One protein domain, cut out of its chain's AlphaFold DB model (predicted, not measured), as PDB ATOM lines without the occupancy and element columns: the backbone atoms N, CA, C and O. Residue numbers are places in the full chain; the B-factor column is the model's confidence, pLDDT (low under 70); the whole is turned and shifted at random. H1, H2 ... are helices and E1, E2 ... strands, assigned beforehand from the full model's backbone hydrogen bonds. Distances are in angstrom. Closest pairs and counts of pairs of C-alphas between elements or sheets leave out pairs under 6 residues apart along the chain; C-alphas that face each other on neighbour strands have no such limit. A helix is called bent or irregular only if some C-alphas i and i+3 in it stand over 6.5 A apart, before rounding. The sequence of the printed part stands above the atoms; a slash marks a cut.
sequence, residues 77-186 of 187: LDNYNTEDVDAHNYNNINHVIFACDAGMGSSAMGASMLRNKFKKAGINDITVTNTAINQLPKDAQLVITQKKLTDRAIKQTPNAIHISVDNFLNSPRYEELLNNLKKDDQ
ATOM      1  N   LEU A  77     -15.999 -47.304 -13.468       66.06
ATOM      2  CA  LEU A  77     -15.303 -46.039 -13.677       66.06
ATOM      3  C   LEU A  77     -15.995 -45.180 -14.726       66.06
ATOM      4  O   LEU A  77     -16.048 -43.979 -14.536       66.06
ATOM      5  N   ASP A  78     -16.606 -45.756 -15.758       65.19
ATOM      6  CA  ASP A  78     -17.288 -44.969 -16.799       65.19
ATOM      7  C   ASP A  78     -18.482 -44.154 -16.270       65.19
ATOM      8  O   ASP A  78     -18.852 -43.123 -16.831       65.19
ATOM      9  N   ASN A  79     -19.075 -44.591 -15.155       68.88
ATOM     10  CA  ASN A  79     -20.188 -43.895 -14.506       68.88
ATOM     11  C   ASN A  79     -19.738 -42.776 -13.556       68.88
ATOM     12  O   ASN A  79     -20.548 -41.942 -13.151       68.88
ATOM     13  N   TYR A  80     -18.461 -42.758 -13.177       70.00
ATOM     14  CA  TYR A  80     -17.880 -41.748 -12.307       70.00
ATOM     15  C   TYR A  80     -16.886 -40.956 -13.137       70.00
ATOM     16  O   TYR A  80     -15.916 -41.517 -13.622       70.00
ATOM     17  N   ASN A  81     -17.069 -39.646 -13.300       82.81
ATOM     18  CA  ASN A  81     -16.196 -38.857 -14.170       82.81
ATOM     19  C   ASN A  81     -14.792 -38.616 -13.567       82.81
ATOM     20  O   ASN A  81     -14.306 -37.497 -13.504       82.81
ATOM     21  N   THR A  82     -14.119 -39.661 -13.081       85.06
ATOM     22  CA  THR A  82     -12.947 -39.591 -12.202       85.06
ATOM     23  C   THR A  82     -11.742 -38.921 -12.837       85.06
ATOM     24  O   THR A  82     -10.832 -38.472 -12.135       85.06
ATOM     25  N   GLU A  83     -11.741 -38.860 -14.165       83.38
ATOM     26  CA  GLU A  83     -10.685 -38.280 -14.962       83.38
ATOM     27  C   GLU A  83     -10.962 -36.844 -15.420       83.38
ATOM     28  O   GLU A  83     -10.026 -36.183 -15.871       83.38
ATOM     29  N   ASP A  84     -12.166 -36.319 -15.255       82.56
ATOM     30  CA  ASP A  84     -12.486 -34.938 -15.600       82.56
ATOM     31  C   ASP A  84     -12.708 -34.126 -14.322       82.56
ATOM     32  O   ASP A  84     -13.691 -34.277 -13.590       82.56
ATOM     33  N   VAL A  85     -11.745 -33.263 -14.028       78.81
ATOM     34  CA  VAL A  85     -11.784 -32.402 -12.846       78.81
ATOM     35  C   VAL A  85     -12.774 -31.245 -13.038       78.81
ATOM     36  O   VAL A  85     -13.244 -30.683 -12.058       78.81
ATOM     37  N   ASP A  86     -13.141 -30.890 -14.268       78.44
ATOM     38  CA  ASP A  86     -13.998 -29.732 -14.542       78.44
ATOM     39  C   ASP A  86     -15.495 -30.082 -14.528       78.44
ATOM     40  O   ASP A  86     -16.341 -29.204 -14.367       78.44
ATOM     41  N   ALA A  87     -15.842 -31.364 -14.653       77.88
ATOM     42  CA  ALA A  87     -17.230 -31.825 -14.690       77.88
ATOM     43  C   ALA A  87     -17.936 -31.892 -13.322       77.88
ATOM     44  O   ALA A  87     -19.123 -32.221 -13.258       77.88
ATOM     45  N   HIS A  88     -17.227 -31.614 -12.229       80.88
ATOM     46  CA  HIS A  88     -17.754 -31.740 -10.873       80.88
ATOM     47  C   HIS A  88     -18.035 -30.383 -10.228       80.88
ATOM     48  O   HIS A  88     -17.372 -29.386 -10.500       80.88
ATOM     49  N   ASN A  89     -19.017 -30.362  -9.328       81.06
ATOM     50  CA  ASN A  89     -19.322 -29.197  -8.507       81.06
ATOM     51  C   ASN A  89     -18.531 -29.261  -7.188       81.06
ATOM     52  O   ASN A  89     -18.606 -30.273  -6.485       81.06
ATOM     53  N   TYR A  90     -17.800 -28.194  -6.848       83.12
ATOM     54  CA  TYR A  90     -16.931 -28.138  -5.667       83.12
ATOM     55  C   TYR A  90     -17.427 -27.177  -4.571       83.12
ATOM     56  O   TYR A  90     -16.752 -27.023  -3.551       83.12
ATOM     57  N   ASN A  91     -18.635 -26.614  -4.705       73.56
ATOM     58  CA  ASN A  91     -19.161 -25.512  -3.887       73.56
ATOM     59  C   ASN A  91     -19.249 -25.782  -2.370       73.56
ATOM     60  O   ASN A  91     -19.467 -24.855  -1.592       73.56
ATOM     61  N   ASN A  92     -19.121 -27.032  -1.921       78.06
ATOM     62  CA  ASN A  92     -19.214 -27.401  -0.504       78.06
ATOM     63  C   ASN A  92     -18.070 -28.306  -0.037       78.06
ATOM     64  O   ASN A  92     -18.234 -29.050   0.935       78.06
ATOM     65  N   ILE A  93     -16.937 -28.286  -0.741       86.62
ATOM     66  CA  ILE A  93     -15.797 -29.125  -0.388       86.62
ATOM     67  C   ILE A  93     -14.878 -28.384   0.574       86.62
ATOM     68  O   ILE A  93     -14.116 -27.505   0.188       86.62
ATOM     69  N   ASN A  94     -14.884 -28.835   1.824       89.69
ATOM     70  CA  ASN A  94     -14.033 -28.301   2.885       89.69
ATOM     71  C   ASN A  94     -12.924 -29.296   3.252       89.69
ATOM     72  O   ASN A  94     -11.988 -28.963   3.984       89.69
ATOM     73  N   HIS A  95     -13.024 -30.538   2.766       91.75
ATOM     74  CA  HIS A  95     -12.089 -31.604   3.097       91.75
ATOM     75  C   HIS A  95     -11.758 -32.481   1.886       91.75
ATOM     76  O   HIS A  95     -12.624 -33.132   1.304       91.75
ATOM     77  N   VAL A  96     -10.471 -32.517   1.540       94.00
ATOM     78  CA  VAL A  96      -9.907 -33.375   0.492       94.00
ATOM     79  C   VAL A  96      -9.118 -34.509   1.132       94.00
ATOM     80  O   VAL A  96      -8.209 -34.274   1.933       94.00
ATOM     81  N   ILE A  97      -9.420 -35.748   0.750       96.00
ATOM     82  CA  ILE A  97      -8.773 -36.938   1.305       96.00
ATOM     83  C   ILE A  97      -7.996 -37.675   0.220       96.00
ATOM     84  O   ILE A  97      -8.551 -38.155  -0.762       96.00
ATOM     85  N   PHE A  98      -6.693 -37.836   0.429       96.62
ATOM     86  CA  PHE A  98      -5.859 -38.714  -0.384       96.62
ATOM     87  C   PHE A  98      -5.905 -40.140   0.161       96.62
ATOM     88  O   PHE A  98      -5.514 -40.377   1.307       96.62
ATOM     89  N   ALA A  99      -6.303 -41.106  -0.663       96.62
ATOM     90  CA  ALA A  99      -6.370 -42.503  -0.248       96.62
ATOM     91  C   ALA A  99      -5.445 -43.413  -1.063       96.62
ATOM     92  O   ALA A  99      -5.317 -43.311  -2.283       96.62
ATOM     93  N   CYS A 100      -4.776 -44.323  -0.359       95.00
ATOM     94  CA  CYS A 100      -4.079 -45.461  -0.955       95.00
ATOM     95  C   CYS A 100      -4.278 -46.702  -0.075       95.00
ATOM     96  O   CYS A 100      -4.909 -46.613   0.973       95.00
ATOM     97  N   ASP A 101      -3.751 -47.857  -0.479       93.12
ATOM     98  CA  ASP A 101      -3.974 -49.121   0.238       93.12
ATOM     99  C   ASP A 101      -3.577 -49.047   1.728       93.12
ATOM    100  O   ASP A 101      -4.378 -49.365   2.599       93.12
ATOM    101  N   ALA A 102      -2.383 -48.521   2.027       92.25
ATOM    102  CA  ALA A 102      -1.867 -48.403   3.397       92.25
ATOM    103  C   ALA A 102      -2.025 -47.005   4.028       92.25
ATOM    104  O   ALA A 102      -1.743 -46.816   5.206       92.25
ATOM    105  N   GLY A 103      -2.379 -45.989   3.241       90.19
ATOM    106  CA  GLY A 103      -2.549 -44.608   3.703       90.19
ATOM    107  C   GLY A 103      -1.278 -43.804   4.012       90.19
ATOM    108  O   GLY A 103      -1.385 -42.588   4.111       90.19
ATOM    109  N   MET A 104      -0.087 -44.408   4.110       89.81
ATOM    110  CA  MET A 104       1.160 -43.719   4.522       89.81
ATOM    111  C   MET A 104       2.182 -43.472   3.397       89.81
ATOM    112  O   MET A 104       3.240 -42.896   3.638       89.81
ATOM    113  N   GLY A 105       1.902 -43.934   2.178       89.31
ATOM    114  CA  GLY A 105       2.851 -43.888   1.067       89.31
ATOM    115  C   GLY A 105       2.708 -42.640   0.201       89.31
ATOM    116  O   GLY A 105       2.762 -41.496   0.648       89.31
ATOM    117  N   SER A 106       2.503 -42.880  -1.087       90.75
ATOM    118  CA  SER A 106       2.372 -41.838  -2.098       90.75
ATOM    119  C   SER A 106       1.184 -40.887  -1.845       90.75
ATOM    120  O   SER A 106       1.279 -39.709  -2.187       90.75
ATOM    121  N   SER A 107       0.134 -41.337  -1.142       93.31
ATOM    122  CA  SER A 107      -0.981 -40.494  -0.677       93.31
ATOM    123  C   SER A 107      -0.540 -39.385   0.287       93.31
ATOM    124  O   SER A 107      -1.006 -38.254   0.174       93.31
ATOM    125  N   ALA A 108       0.389 -39.670   1.208       94.88
ATOM    126  CA  ALA A 108       0.903 -38.684   2.161       94.88
ATOM    127  C   ALA A 108       1.740 -37.603   1.456       94.88
ATOM    128  O   ALA A 108       1.699 -36.421   1.824       94.88
ATOM    129  N   MET A 109       2.468 -37.996   0.405       93.12
ATOM    130  CA  MET A 109       3.218 -37.053  -0.419       93.12
ATOM    131  C   MET A 109       2.281 -36.176  -1.258       93.12
ATOM    132  O   MET A 109       2.429 -34.955  -1.227       93.12
ATOM    133  N   GLY A 110       1.275 -36.769  -1.913       93.94
ATOM    134  CA  GLY A 110       0.250 -36.040  -2.670       93.94
ATOM    135  C   GLY A 110      -0.495 -35.014  -1.814       93.94
ATOM    136  O   GLY A 110      -0.528 -33.832  -2.157       93.94
ATOM    137  N   ALA A 111      -0.963 -35.428  -0.630       94.75
ATOM    138  CA  ALA A 111      -1.597 -34.531   0.335       94.75
ATOM    139  C   ALA A 111      -0.680 -33.358   0.710       94.75
ATOM    140  O   ALA A 111      -1.112 -32.210   0.768       94.75
ATOM    141  N   SER A 112       0.611 -33.622   0.928       94.12
ATOM    142  CA  SER A 112       1.576 -32.575   1.281       94.12
ATOM    143  C   SER A 112       1.840 -31.590   0.156       94.12
ATOM    144  O   SER A 112       1.948 -30.388   0.405       94.12
ATOM    145  N   MET A 113       1.894 -32.071  -1.081       92.75
ATOM    146  CA  MET A 113       2.028 -31.207  -2.245       92.75
ATOM    147  C   MET A 113       0.790 -30.338  -2.445       92.75
ATOM    148  O   MET A 113       0.943 -29.129  -2.623       92.75
ATOM    149  N   LEU A 114      -0.411 -30.914  -2.347       93.12
ATOM    150  CA  LEU A 114      -1.650 -30.158  -2.507       93.12
ATOM    151  C   LEU A 114      -1.814 -29.105  -1.403       93.12
ATOM    152  O   LEU A 114      -2.030 -27.944  -1.729       93.12
ATOM    153  N   ARG A 115      -1.573 -29.450  -0.125       93.50
ATOM    154  CA  ARG A 115      -1.554 -28.466   0.982       93.50
ATOM    155  C   ARG A 115      -0.613 -27.301   0.704       93.50
ATOM    156  O   ARG A 115      -0.963 -26.144   0.918       93.50
ATOM    157  N   ASN A 116       0.599 -27.600   0.238       92.69
ATOM    158  CA  ASN A 116       1.583 -26.568  -0.069       92.69
ATOM    159  C   ASN A 116       1.126 -25.677  -1.228       92.69
ATOM    160  O   ASN A 116       1.381 -24.473  -1.197       92.69
ATOM    161  N   LYS A 117       0.463 -26.245  -2.241       91.06
ATOM    162  CA  LYS A 117      -0.110 -25.463  -3.338       91.06
ATOM    163  C   LYS A 117      -1.286 -24.611  -2.860       91.06
ATOM    164  O   LYS A 117      -1.276 -23.422  -3.140       91.06
ATOM    165  N   PHE A 118      -2.213 -25.161  -2.074       91.44
ATOM    166  CA  PHE A 118      -3.356 -24.438  -1.496       91.44
ATOM    167  C   PHE A 118      -2.878 -23.226  -0.693       91.44
ATOM    168  O   PHE A 118      -3.260 -22.094  -0.984       91.44
ATOM    169  N   LYS A 119      -1.898 -23.438   0.193       90.75
ATOM    170  CA  LYS A 119      -1.272 -22.371   0.979       90.75
ATOM    171  C   LYS A 119      -0.623 -21.286   0.114       90.75
ATOM    172  O   LYS A 119      -0.765 -20.104   0.406       90.75
ATOM    173  N   LYS A 120       0.100 -21.663  -0.948       91.44
ATOM    174  CA  LYS A 120       0.689 -20.699  -1.902       91.44
ATOM    175  C   LYS A 120      -0.376 -19.939  -2.687       91.44
ATOM    176  O   LYS A 120      -0.152 -18.801  -3.080       91.44
ATOM    177  N   ALA A 121      -1.502 -20.589  -2.935       88.25
ATOM    178  CA  ALA A 121      -2.603 -20.067  -3.711       88.25
ATOM    179  C   ALA A 121      -3.575 -19.217  -2.865       88.25
ATOM    180  O   ALA A 121      -4.440 -18.578  -3.458       88.25
ATOM    181  N   GLY A 122      -3.397 -19.178  -1.537       87.62
ATOM    182  CA  GLY A 122      -4.199 -18.397  -0.588       87.62
ATOM    183  C   GLY A 122      -5.412 -19.132  -0.007       87.62
ATOM    184  O   GLY A 122      -6.171 -18.520   0.729       87.62
ATOM    185  N   ILE A 123      -5.575 -20.419  -0.313       86.31
ATOM    186  CA  ILE A 123      -6.713 -21.243   0.106       86.31
ATOM    187  C   ILE A 123      -6.385 -21.855   1.470       86.31
ATOM    188  O   ILE A 123      -5.468 -22.677   1.566       86.31
ATOM    189  N   ASN A 124      -7.107 -21.457   2.520       82.62
ATOM    190  CA  ASN A 124      -6.880 -21.958   3.884       82.62
ATOM    191  C   ASN A 124      -8.089 -22.698   4.468       82.62
ATOM    192  O   ASN A 124      -7.927 -23.432   5.440       82.62
ATOM    193  N   ASP A 125      -9.264 -22.538   3.864       85.94
ATOM    194  CA  ASP A 125     -10.529 -23.079   4.374       85.94
ATOM    195  C   ASP A 125     -10.737 -24.556   4.019       85.94
ATOM    196  O   ASP A 125     -11.600 -25.234   4.578       85.94
ATOM    197  N   ILE A 126      -9.880 -25.092   3.143       89.94
ATOM    198  CA  ILE A 126      -9.916 -26.487   2.717       89.94
ATOM    199  C   ILE A 126      -8.819 -27.282   3.421       89.94
ATOM    200  O   ILE A 126      -7.617 -27.070   3.226       89.94
ATOM    201  N   THR A 127      -9.241 -28.266   4.208       92.19
ATOM    202  CA  THR A 127      -8.343 -29.219   4.859       92.19
ATOM    203  C   THR A 127      -7.958 -30.325   3.883       92.19
ATOM    204  O   THR A 127      -8.787 -30.821   3.124       92.19
ATOM    205  N   VAL A 128      -6.699 -30.766   3.920       94.75
ATOM    206  CA  VAL A 128      -6.227 -31.895   3.105       94.75
ATOM    207  C   VAL A 128      -5.559 -32.932   4.000       94.75
ATOM    208  O   VAL A 128      -4.568 -32.627   4.673       94.75
ATOM    209  N   THR A 129      -6.063 -34.166   3.986       95.56
ATOM    210  CA  THR A 129      -5.514 -35.292   4.762       95.56
ATOM    211  C   THR A 129      -5.243 -36.506   3.880       95.56
ATOM    212  O   THR A 129      -5.551 -36.521   2.689       95.56
ATOM    213  N   ASN A 130      -4.629 -37.534   4.460       96.00
ATOM    214  CA  ASN A 130      -4.437 -38.833   3.830       96.00
ATOM    215  C   ASN A 130      -4.919 -39.956   4.756       96.00
ATOM    216  O   ASN A 130      -4.780 -39.853   5.972       96.00
ATOM    217  N   THR A 131      -5.460 -41.029   4.183       96.31
ATOM    218  CA  THR A 131      -5.912 -42.216   4.926       96.31
ATOM    219  C   THR A 131      -5.787 -43.483   4.076       96.31
ATOM    220  O   THR A 131      -5.494 -43.417   2.879       96.31
ATOM    221  N   ALA A 132      -5.957 -44.649   4.693       97.19
ATOM    222  CA  ALA A 132      -6.071 -45.911   3.975       97.19
ATOM    223  C   ALA A 132      -7.474 -46.057   3.359       97.19
ATOM    224  O   ALA A 132      -8.454 -45.586   3.933       97.19
ATOM    225  N   ILE A 133      -7.601 -46.730   2.210       96.19
ATOM    226  CA  ILE A 133      -8.896 -46.866   1.506       96.19
ATOM    227  C   ILE A 133      -9.965 -47.510   2.399       96.19
ATOM    228  O   ILE A 133     -11.100 -47.058   2.426       96.19
ATOM    229  N   ASN A 134      -9.606 -48.520   3.189       95.69
ATOM    230  CA  ASN A 134     -10.522 -49.180   4.128       95.69
ATOM    231  C   ASN A 134     -10.937 -48.304   5.328       95.69
ATOM    232  O   ASN A 134     -11.858 -48.664   6.057       95.69
ATOM    233  N   GLN A 135     -10.252 -47.183   5.547       96.19
ATOM    234  CA  GLN A 135     -10.500 -46.208   6.608       96.19
ATOM    235  C   GLN A 135     -11.081 -44.900   6.054       96.19
ATOM    236  O   GLN A 135     -11.090 -43.888   6.755       96.19
ATOM    237  N   LEU A 136     -11.540 -44.897   4.797       95.62
ATOM    238  CA  LEU A 136     -12.236 -43.747   4.235       95.62
ATOM    239  C   LEU A 136     -13.534 -43.488   5.016       95.62
ATOM    240  O   LEU A 136     -14.330 -44.417   5.211       95.62
ATOM    241  N   PRO A 137     -13.751 -42.246   5.472       93.25
ATOM    242  CA  PRO A 137     -14.953 -41.890   6.202       93.25
ATOM    243  C   PRO A 137     -16.138 -41.780   5.229       93.25
ATOM    244  O   PRO A 137     -15.975 -41.398   4.071       93.25
ATOM    245  N   LYS A 138     -17.342 -42.156   5.672       90.12
ATOM    246  CA  LYS A 138     -18.525 -42.256   4.789       90.12
ATOM    247  C   LYS A 138     -19.037 -40.903   4.290       90.12
ATOM    248  O   LYS A 138     -19.753 -40.855   3.296       90.12
ATOM    249  N   ASP A 139     -18.693 -39.844   5.003       89.06
ATOM    250  CA  ASP A 139     -18.989 -38.442   4.726       89.06
ATOM    251  C   ASP A 139     -17.864 -37.743   3.943       89.06
ATOM    252  O   ASP A 139     -17.881 -36.522   3.806       89.06
ATOM    253  N   ALA A 140     -16.891 -38.496   3.412       91.31
ATOM    254  CA  ALA A 140     -15.880 -37.943   2.521       91.31
ATOM    255  C   ALA A 140     -16.540 -37.221   1.334       91.31
ATOM    256  O   ALA A 140     -17.380 -37.787   0.639       91.31
ATOM    257  N   GLN A 141     -16.131 -35.974   1.097       91.19
ATOM    258  CA  GLN A 141     -16.672 -35.139   0.021       91.19
ATOM    259  C   GLN A 141     -15.866 -35.309  -1.267       91.19
ATOM    260  O   GLN A 141     -16.434 -35.544  -2.330       91.19
ATOM    261  N   LEU A 142     -14.535 -35.234  -1.156       93.88
ATOM    262  CA  LEU A 142     -13.594 -35.393  -2.261       93.88
ATOM    263  C   LEU A 142     -12.499 -36.392  -1.894       93.88
ATOM    264  O   LEU A 142     -11.761 -36.200  -0.921       93.88
ATOM    265  N   VAL A 143     -12.361 -37.437  -2.705       95.62
ATOM    266  CA  VAL A 143     -11.361 -38.491  -2.547       95.62
ATOM    267  C   VAL A 143     -10.452 -38.531  -3.771       95.62
ATOM    268  O   VAL A 143     -10.913 -38.629  -4.905       95.62
ATOM    269  N   ILE A 144      -9.138 -38.484  -3.545       95.31
ATOM    270  CA  ILE A 144      -8.122 -38.568  -4.599       95.31
ATOM    271  C   ILE A 144      -7.348 -39.878  -4.454       95.31
ATOM    272  O   ILE A 144      -6.765 -40.157  -3.400       95.31
ATOM    273  N   THR A 145      -7.308 -40.677  -5.519       95.38
ATOM    274  CA  THR A 145      -6.634 -41.987  -5.547       95.38
ATOM    275  C   THR A 145      -5.808 -42.184  -6.812       95.38
ATOM    276  O   THR A 145      -5.938 -41.435  -7.775       95.38
ATOM    277  N   GLN A 146      -4.951 -43.207  -6.830       93.94
ATOM    278  CA  GLN A 146      -4.391 -43.684  -8.096       93.94
ATOM    279  C   GLN A 146      -5.433 -44.483  -8.871       93.94
ATOM    280  O   GLN A 146      -6.161 -45.244  -8.239       93.94
ATOM    281  N   LYS A 147      -5.413 -44.401 -10.209       92.06
ATOM    282  CA  LYS A 147      -6.354 -45.102 -11.110       92.06
ATOM    283  C   LYS A 147      -6.622 -46.559 -10.711       92.06
ATOM    284  O   LYS A 147      -7.757 -46.971 -10.538       92.06
ATOM    285  N   LYS A 148      -5.555 -47.316 -10.425       92.31
ATOM    286  CA  LYS A 148      -5.615 -48.739 -10.025       92.31
ATOM    287  C   LYS A 148      -6.363 -49.022  -8.716       92.31
ATOM    288  O   LYS A 148      -6.595 -50.177  -8.380       92.31
ATOM    289  N   LEU A 149      -6.618 -47.995  -7.914       93.81
ATOM    290  CA  LEU A 149      -7.236 -48.094  -6.594       93.81
ATOM    291  C   LEU A 149      -8.572 -47.343  -6.519       93.81
ATOM    292  O   LEU A 149      -9.225 -47.393  -5.474       93.81
ATOM    293  N   THR A 150      -8.971 -46.662  -7.594       93.69
ATOM    294  CA  THR A 150     -10.163 -45.813  -7.624       93.69
ATOM    295  C   THR A 150     -11.435 -46.636  -7.447       93.69
ATOM    296  O   THR A 150     -12.235 -46.301  -6.579       93.69
ATOM    297  N   ASP A 151     -11.557 -47.791  -8.103       94.12
ATOM    298  CA  ASP A 151     -12.721 -48.686  -7.962       94.12
ATOM    299  C   ASP A 151     -12.975 -49.075  -6.509       94.12
ATOM    300  O   ASP A 151     -14.107 -49.126  -6.028       94.12
ATOM    301  N   ARG A 152     -11.892 -49.352  -5.778       94.25
ATOM    302  CA  ARG A 152     -11.971 -49.751  -4.374       94.25
ATOM    303  C   ARG A 152     -12.417 -48.587  -3.493       94.25
ATOM    304  O   ARG A 152     -13.154 -48.811  -2.536       94.25
ATOM    305  N   ALA A 153     -11.982 -47.368  -3.804       95.12
ATOM    306  CA  ALA A 153     -12.427 -46.170  -3.104       95.12
ATOM    307  C   ALA A 153     -13.899 -45.853  -3.401       95.12
ATOM    308  O   ALA A 153     -14.646 -45.581  -2.462       95.12
ATOM    309  N   ILE A 154     -14.343 -45.983  -4.657       93.88
ATOM    310  CA  ILE A 154     -15.753 -45.824  -5.045       93.88
ATOM    311  C   ILE A 154     -16.627 -46.815  -4.275       93.88
ATOM    312  O   ILE A 154     -17.603 -46.417  -3.646       93.88
ATOM    313  N   LYS A 155     -16.241 -48.096  -4.235       93.19
ATOM    314  CA  LYS A 155     -16.978 -49.132  -3.487       93.19
ATOM    315  C   LYS A 155     -17.093 -48.823  -1.989       93.19
ATOM    316  O   LYS A 155     -18.095 -49.176  -1.373       93.19
ATOM    317  N   GLN A 156     -16.086 -48.179  -1.399       93.75
ATOM    318  CA  GLN A 156     -16.092 -47.815   0.019       93.75
ATOM    319  C   GLN A 156     -16.950 -46.571   0.302       93.75
ATOM    320  O   GLN A 156     -17.674 -46.535   1.299       93.75
ATOM    321  N   THR A 157     -16.859 -45.551  -0.553       93.38
ATOM    322  CA  THR A 157     -17.552 -44.263  -0.403       93.38
ATOM    323  C   THR A 157     -18.179 -43.833  -1.736       93.38
ATOM    324  O   THR A 157     -17.646 -42.944  -2.402       93.38
ATOM    325  N   PRO A 158     -19.314 -44.426  -2.145       91.06
ATOM    326  CA  PRO A 158     -19.888 -44.208  -3.479       91.06
ATOM    327  C   PRO A 158     -20.485 -42.809  -3.681       91.06
ATOM    328  O   PRO A 158     -20.707 -42.402  -4.816       91.06
ATOM    329  N   ASN A 159     -20.739 -42.079  -2.590       89.75
ATOM    330  CA  ASN A 159     -21.338 -40.742  -2.612       89.75
ATOM    331  C   ASN A 159     -20.300 -39.610  -2.695       89.75
ATOM    332  O   ASN A 159     -20.680 -38.450  -2.819       89.75
ATOM    333  N   ALA A 160     -19.011 -39.931  -2.563       92.38
ATOM    334  CA  ALA A 160     -17.936 -38.950  -2.651       92.38
ATOM    335  C   ALA A 160     -17.605 -38.647  -4.117       92.38
ATOM    336  O   ALA A 160     -17.759 -39.504  -4.987       92.38
ATOM    337  N   ILE A 161     -17.068 -37.459  -4.381       92.62
ATOM    338  CA  ILE A 161     -16.428 -37.157  -5.660       92.62
ATOM    339  C   ILE A 161     -15.079 -37.875  -5.675       92.62
ATOM    340  O   ILE A 161     -14.260 -37.687  -4.775       92.62
ATOM    341  N   HIS A 162     -14.839 -38.698  -6.694       94.00
ATOM    342  CA  HIS A 162     -13.580 -39.426  -6.856       94.00
ATOM    343  C   HIS A 162     -12.780 -38.815  -7.987       94.00
ATOM    344  O   HIS A 162     -13.284 -38.714  -9.096       94.00
ATOM    345  N   ILE A 163     -11.526 -38.458  -7.724       93.88
ATOM    346  CA  ILE A 163     -10.579 -38.019  -8.749       93.88
ATOM    347  C   ILE A 163      -9.431 -39.017  -8.809       93.88
ATOM    348  O   ILE A 163      -8.771 -39.304  -7.802       93.88
ATOM    349  N   SER A 164      -9.186 -39.552  -9.998       93.56
ATOM    350  CA  SER A 164      -8.113 -40.502 -10.244       93.56
ATOM    351  C   SER A 164      -6.886 -39.775 -10.799       93.56
ATOM    352  O   SER A 164      -6.978 -38.881 -11.637       93.56
ATOM    353  N   VAL A 165      -5.698 -40.118 -10.299       92.19
ATOM    354  CA  VAL A 165      -4.416 -39.585 -10.785       92.19
ATOM    355  C   VAL A 165      -3.499 -40.727 -11.206       92.19
ATOM    356  O   VAL A 165      -3.535 -41.813 -10.629       92.19
ATOM    357  N   ASP A 166      -2.618 -40.494 -12.177       89.50
ATOM    358  CA  ASP A 166      -1.599 -41.489 -12.536       89.50
ATOM    359  C   ASP A 166      -0.511 -41.583 -11.459       89.50
ATOM    360  O   ASP A 166      -0.103 -42.665 -11.038       89.50
ATOM    361  N   ASN A 167      -0.045 -40.427 -10.984       87.88
ATOM    362  CA  ASN A 167       1.035 -40.327 -10.015       87.88
ATOM    363  C   ASN A 167       0.802 -39.163  -9.051       87.88
ATOM    364  O   ASN A 167       0.534 -38.037  -9.468       87.88
ATOM    365  N   PHE A 168       0.994 -39.410  -7.755       87.94
ATOM    366  CA  PHE A 168       0.751 -38.392  -6.736       87.94
ATOM    367  C   PHE A 168       1.795 -37.270  -6.709       87.94
ATOM    368  O   PHE A 168       1.522 -36.217  -6.139       87.94
ATOM    369  N   LEU A 169       2.979 -37.481  -7.290       83.38
ATOM    370  CA  LEU A 169       4.053 -36.483  -7.264       83.38
ATOM    371  C   LEU A 169       3.810 -35.364  -8.269       83.38
ATOM    372  O   LEU A 169       3.980 -34.196  -7.957       83.38
ATOM    373  N   ASN A 170       3.411 -35.725  -9.484       79.19
ATOM    374  CA  ASN A 170       3.290 -34.789 -10.589       79.19
ATOM    375  C   ASN A 170       2.032 -35.148 -11.367       79.19
ATOM    376  O   ASN A 170       2.051 -36.071 -12.179       79.19
ATOM    377  N   SER A 171       0.946 -34.432 -11.089       83.94
ATOM    378  CA  SER A 171      -0.300 -34.555 -11.834       83.94
ATOM    379  C   SER A 171      -0.810 -33.161 -12.212       83.94
ATOM    380  O   SER A 171      -0.882 -32.303 -11.324       83.94
ATOM    381  N   PRO A 172      -1.160 -32.917 -13.492       85.88
ATOM    382  CA  PRO A 172      -1.768 -31.651 -13.921       85.88
ATOM    383  C   PRO A 172      -3.109 -31.393 -13.218       85.88
ATOM    384  O   PRO A 172      -3.437 -30.250 -12.911       85.88
ATOM    385  N   ARG A 173      -3.789 -32.470 -12.808       86.44
ATOM    386  CA  ARG A 173      -5.070 -32.473 -12.087       86.44
ATOM    387  C   ARG A 173      -5.062 -31.642 -10.806       86.44
ATOM    388  O   ARG A 173      -6.095 -31.149 -10.377       86.44
ATOM    389  N   TYR A 174      -3.904 -31.467 -10.168       88.69
ATOM    390  CA  TYR A 174      -3.810 -30.625  -8.973       88.69
ATOM    391  C   TYR A 174      -3.999 -29.140  -9.271       88.69
ATOM    392  O   TYR A 174      -4.544 -28.431  -8.431       88.69
ATOM    393  N   GLU A 175      -3.535 -28.669 -10.430       87.94
ATOM    394  CA  GLU A 175      -3.727 -27.277 -10.853       87.94
ATOM    395  C   GLU A 175      -5.177 -27.031 -11.274       87.94
ATOM    396  O   GLU A 175      -5.746 -25.996 -10.941       87.94
ATOM    397  N   GLU A 176      -5.803 -28.001 -11.937       87.81
ATOM    398  CA  GLU A 176      -7.233 -27.964 -12.271       87.81
ATOM    399  C   GLU A 176      -8.088 -27.881 -10.999       87.81
ATOM    400  O   GLU A 176      -8.874 -26.948 -10.841       87.81
ATOM    401  N   LEU A 177      -7.834 -28.768 -10.024       86.69
ATOM    402  CA  LEU A 177      -8.513 -28.752  -8.724       86.69
ATOM    403  C   LEU A 177      -8.349 -27.405  -8.016       86.69
ATOM    404  O   LEU A 177      -9.315 -26.849  -7.507       86.69
ATOM    405  N   LEU A 178      -7.131 -26.859  -8.005       87.06
ATOM    406  CA  LEU A 178      -6.846 -25.534  -7.452       87.06
ATOM    407  C   LEU A 178      -7.679 -24.435  -8.106       87.06
ATOM    408  O   LEU A 178      -8.184 -23.559  -7.407       87.06
ATOM    409  N   ASN A 179      -7.792 -24.453  -9.431       86.94
ATOM    410  CA  ASN A 179      -8.511 -23.428 -10.175       86.94
ATOM    411  C   ASN A 179     -10.023 -23.517  -9.957       86.94
ATOM    412  O   ASN A 179     -10.666 -22.475  -9.841       86.94
ATOM    413  N   ASN A 180     -10.581 -24.724  -9.868       84.12
ATOM    414  CA  ASN A 180     -12.011 -24.913  -9.632       84.12
ATOM    415  C   ASN A 180     -12.389 -24.582  -8.187       84.12
ATOM    416  O   ASN A 180     -13.280 -23.767  -7.970       84.12
ATOM    417  N   LEU A 181     -11.617 -25.062  -7.208       81.75
ATOM    418  CA  LEU A 181     -11.838 -24.739  -5.794       81.75
ATOM    419  C   LEU A 181     -11.669 -23.236  -5.502       81.75
ATOM    420  O   LEU A 181     -12.333 -22.703  -4.624       81.75
ATOM    421  N   LYS A 182     -10.817 -22.525  -6.256       78.06
ATOM    422  CA  LYS A 182     -10.694 -21.061  -6.155       78.06
ATOM    423  C   LYS A 182     -11.891 -20.289  -6.681       78.06
ATOM    424  O   LYS A 182     -12.172 -19.217  -6.155       78.06
ATOM    425  N   LYS A 183     -12.504 -20.747  -7.775       63.00
ATOM    426  CA  LYS A 183     -13.651 -20.051  -8.375       63.00
ATOM    427  C   LYS A 183     -14.837 -20.055  -7.417       63.00
ATOM    428  O   LYS A 183     -15.527 -19.048  -7.327       63.00
ATOM    429  N   ASP A 184     -15.000 -21.144  -6.677       60.19
ATOM    430  CA  ASP A 184     -16.124 -21.324  -5.762       60.19
ATOM    431  C   ASP A 184     -15.959 -20.528  -4.457       60.19
ATOM    432  O   ASP A 184     -16.945 -20.057  -3.904       60.19
ATOM    433  N   ASP A 185     -14.722 -20.289  -4.011       54.38
ATOM    434  CA  ASP A 185     -14.408 -19.472  -2.823       54.38
ATOM    435  C   ASP A 185     -14.583 -17.952  -3.068       54.38
ATOM    436  O   ASP A 185     -14.502 -17.139  -2.149       54.38
ATOM    437  N   GLN A 186     -14.766 -17.544  -4.331       49.38
ATOM    438  CA  GLN A 186     -14.923 -16.146  -4.769       49.38
ATOM    439  C   GLN A 186     -16.325 -15.849  -5.339       49.38
ATOM    440  O   GLN A 186     -16.519 -14.774  -5.916       49.38
TER     441      GLN A 186
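What this domain is: This is residues 77 to 186 of the 187 residues of the protein "Mannitol permease IIC component" of Staphylococcus aureus (UniProt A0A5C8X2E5). A strongly twisted wall of four parallel strands has H1 packed along one face and H2 over the other, while H3 packs on H1 and just reaches the sheet. An 18-residue stretch with no named element, residues 77 to 94, runs along the outside. The 110 printed residues include three named helices and four named strands, in the order E1 H1 E2 E3 H2 E4 H3; the sheet runs E2 E1 E3 E4, and the class is mixed. The whole is compact, with a radius of gyration of the C-alphas of 12.5 A and spans of 33 by 28 by 24 A.

Where its parts are: E2 is residues 127 to 132, E1 95 to 100, E3 142 to 146 and E4 161 to 165. C-alpha 95 is at (-12.089, -31.604, 3.097). H1, residues 106 to 121, is 22.4 A long; H2 is 147 to 156 and H3 173 to 184. C-alpha 184 is at (-16.124, -21.324, -5.762). H2 is irregular: C-alphas 148 and 151 are 7.4 A apart.

How they stand to each other: Between the parallel neighbour strands E2 and E1, N 98 and O 129 are within hydrogen-bond range at 2.9 A; between the neighbours E1 and E3, N 97 and O 142 are within range at 2.9 A; and between the neighbours E3 and E4, N 143 and O 161 are within range at 2.8 A. H1 is over E1, at a height over the sheet of 8.3 A; H2, on the opposite face, is over E3 at 7.3 A, which gives three layers, helices on both faces of a sheet. E1, H1, E2 and E3, H2, E4 are strand-helix-strand units, parallel neighbour strands with a helix between, with right-handed crossovers. H1, with residues 114 to 121 alone, touches residues 174 to 178 of H3 at a steep tilt of 43 degrees, the same way; the closest C-alphas, of Leu 114 and Tyr 174, are 6.8 A apart. H3 only grazes the sheet. Every O i to N i+4 pair is within range in H1 and H3, and 4 of 6 in H2.

The domain as a whole: The C-alphas farthest apart, of Ala 102 and Gln 186, are 35.7 A apart. The printed part has no cut and no long link. Residues 77 to 79 and 183 to 186 have pLDDT under 70.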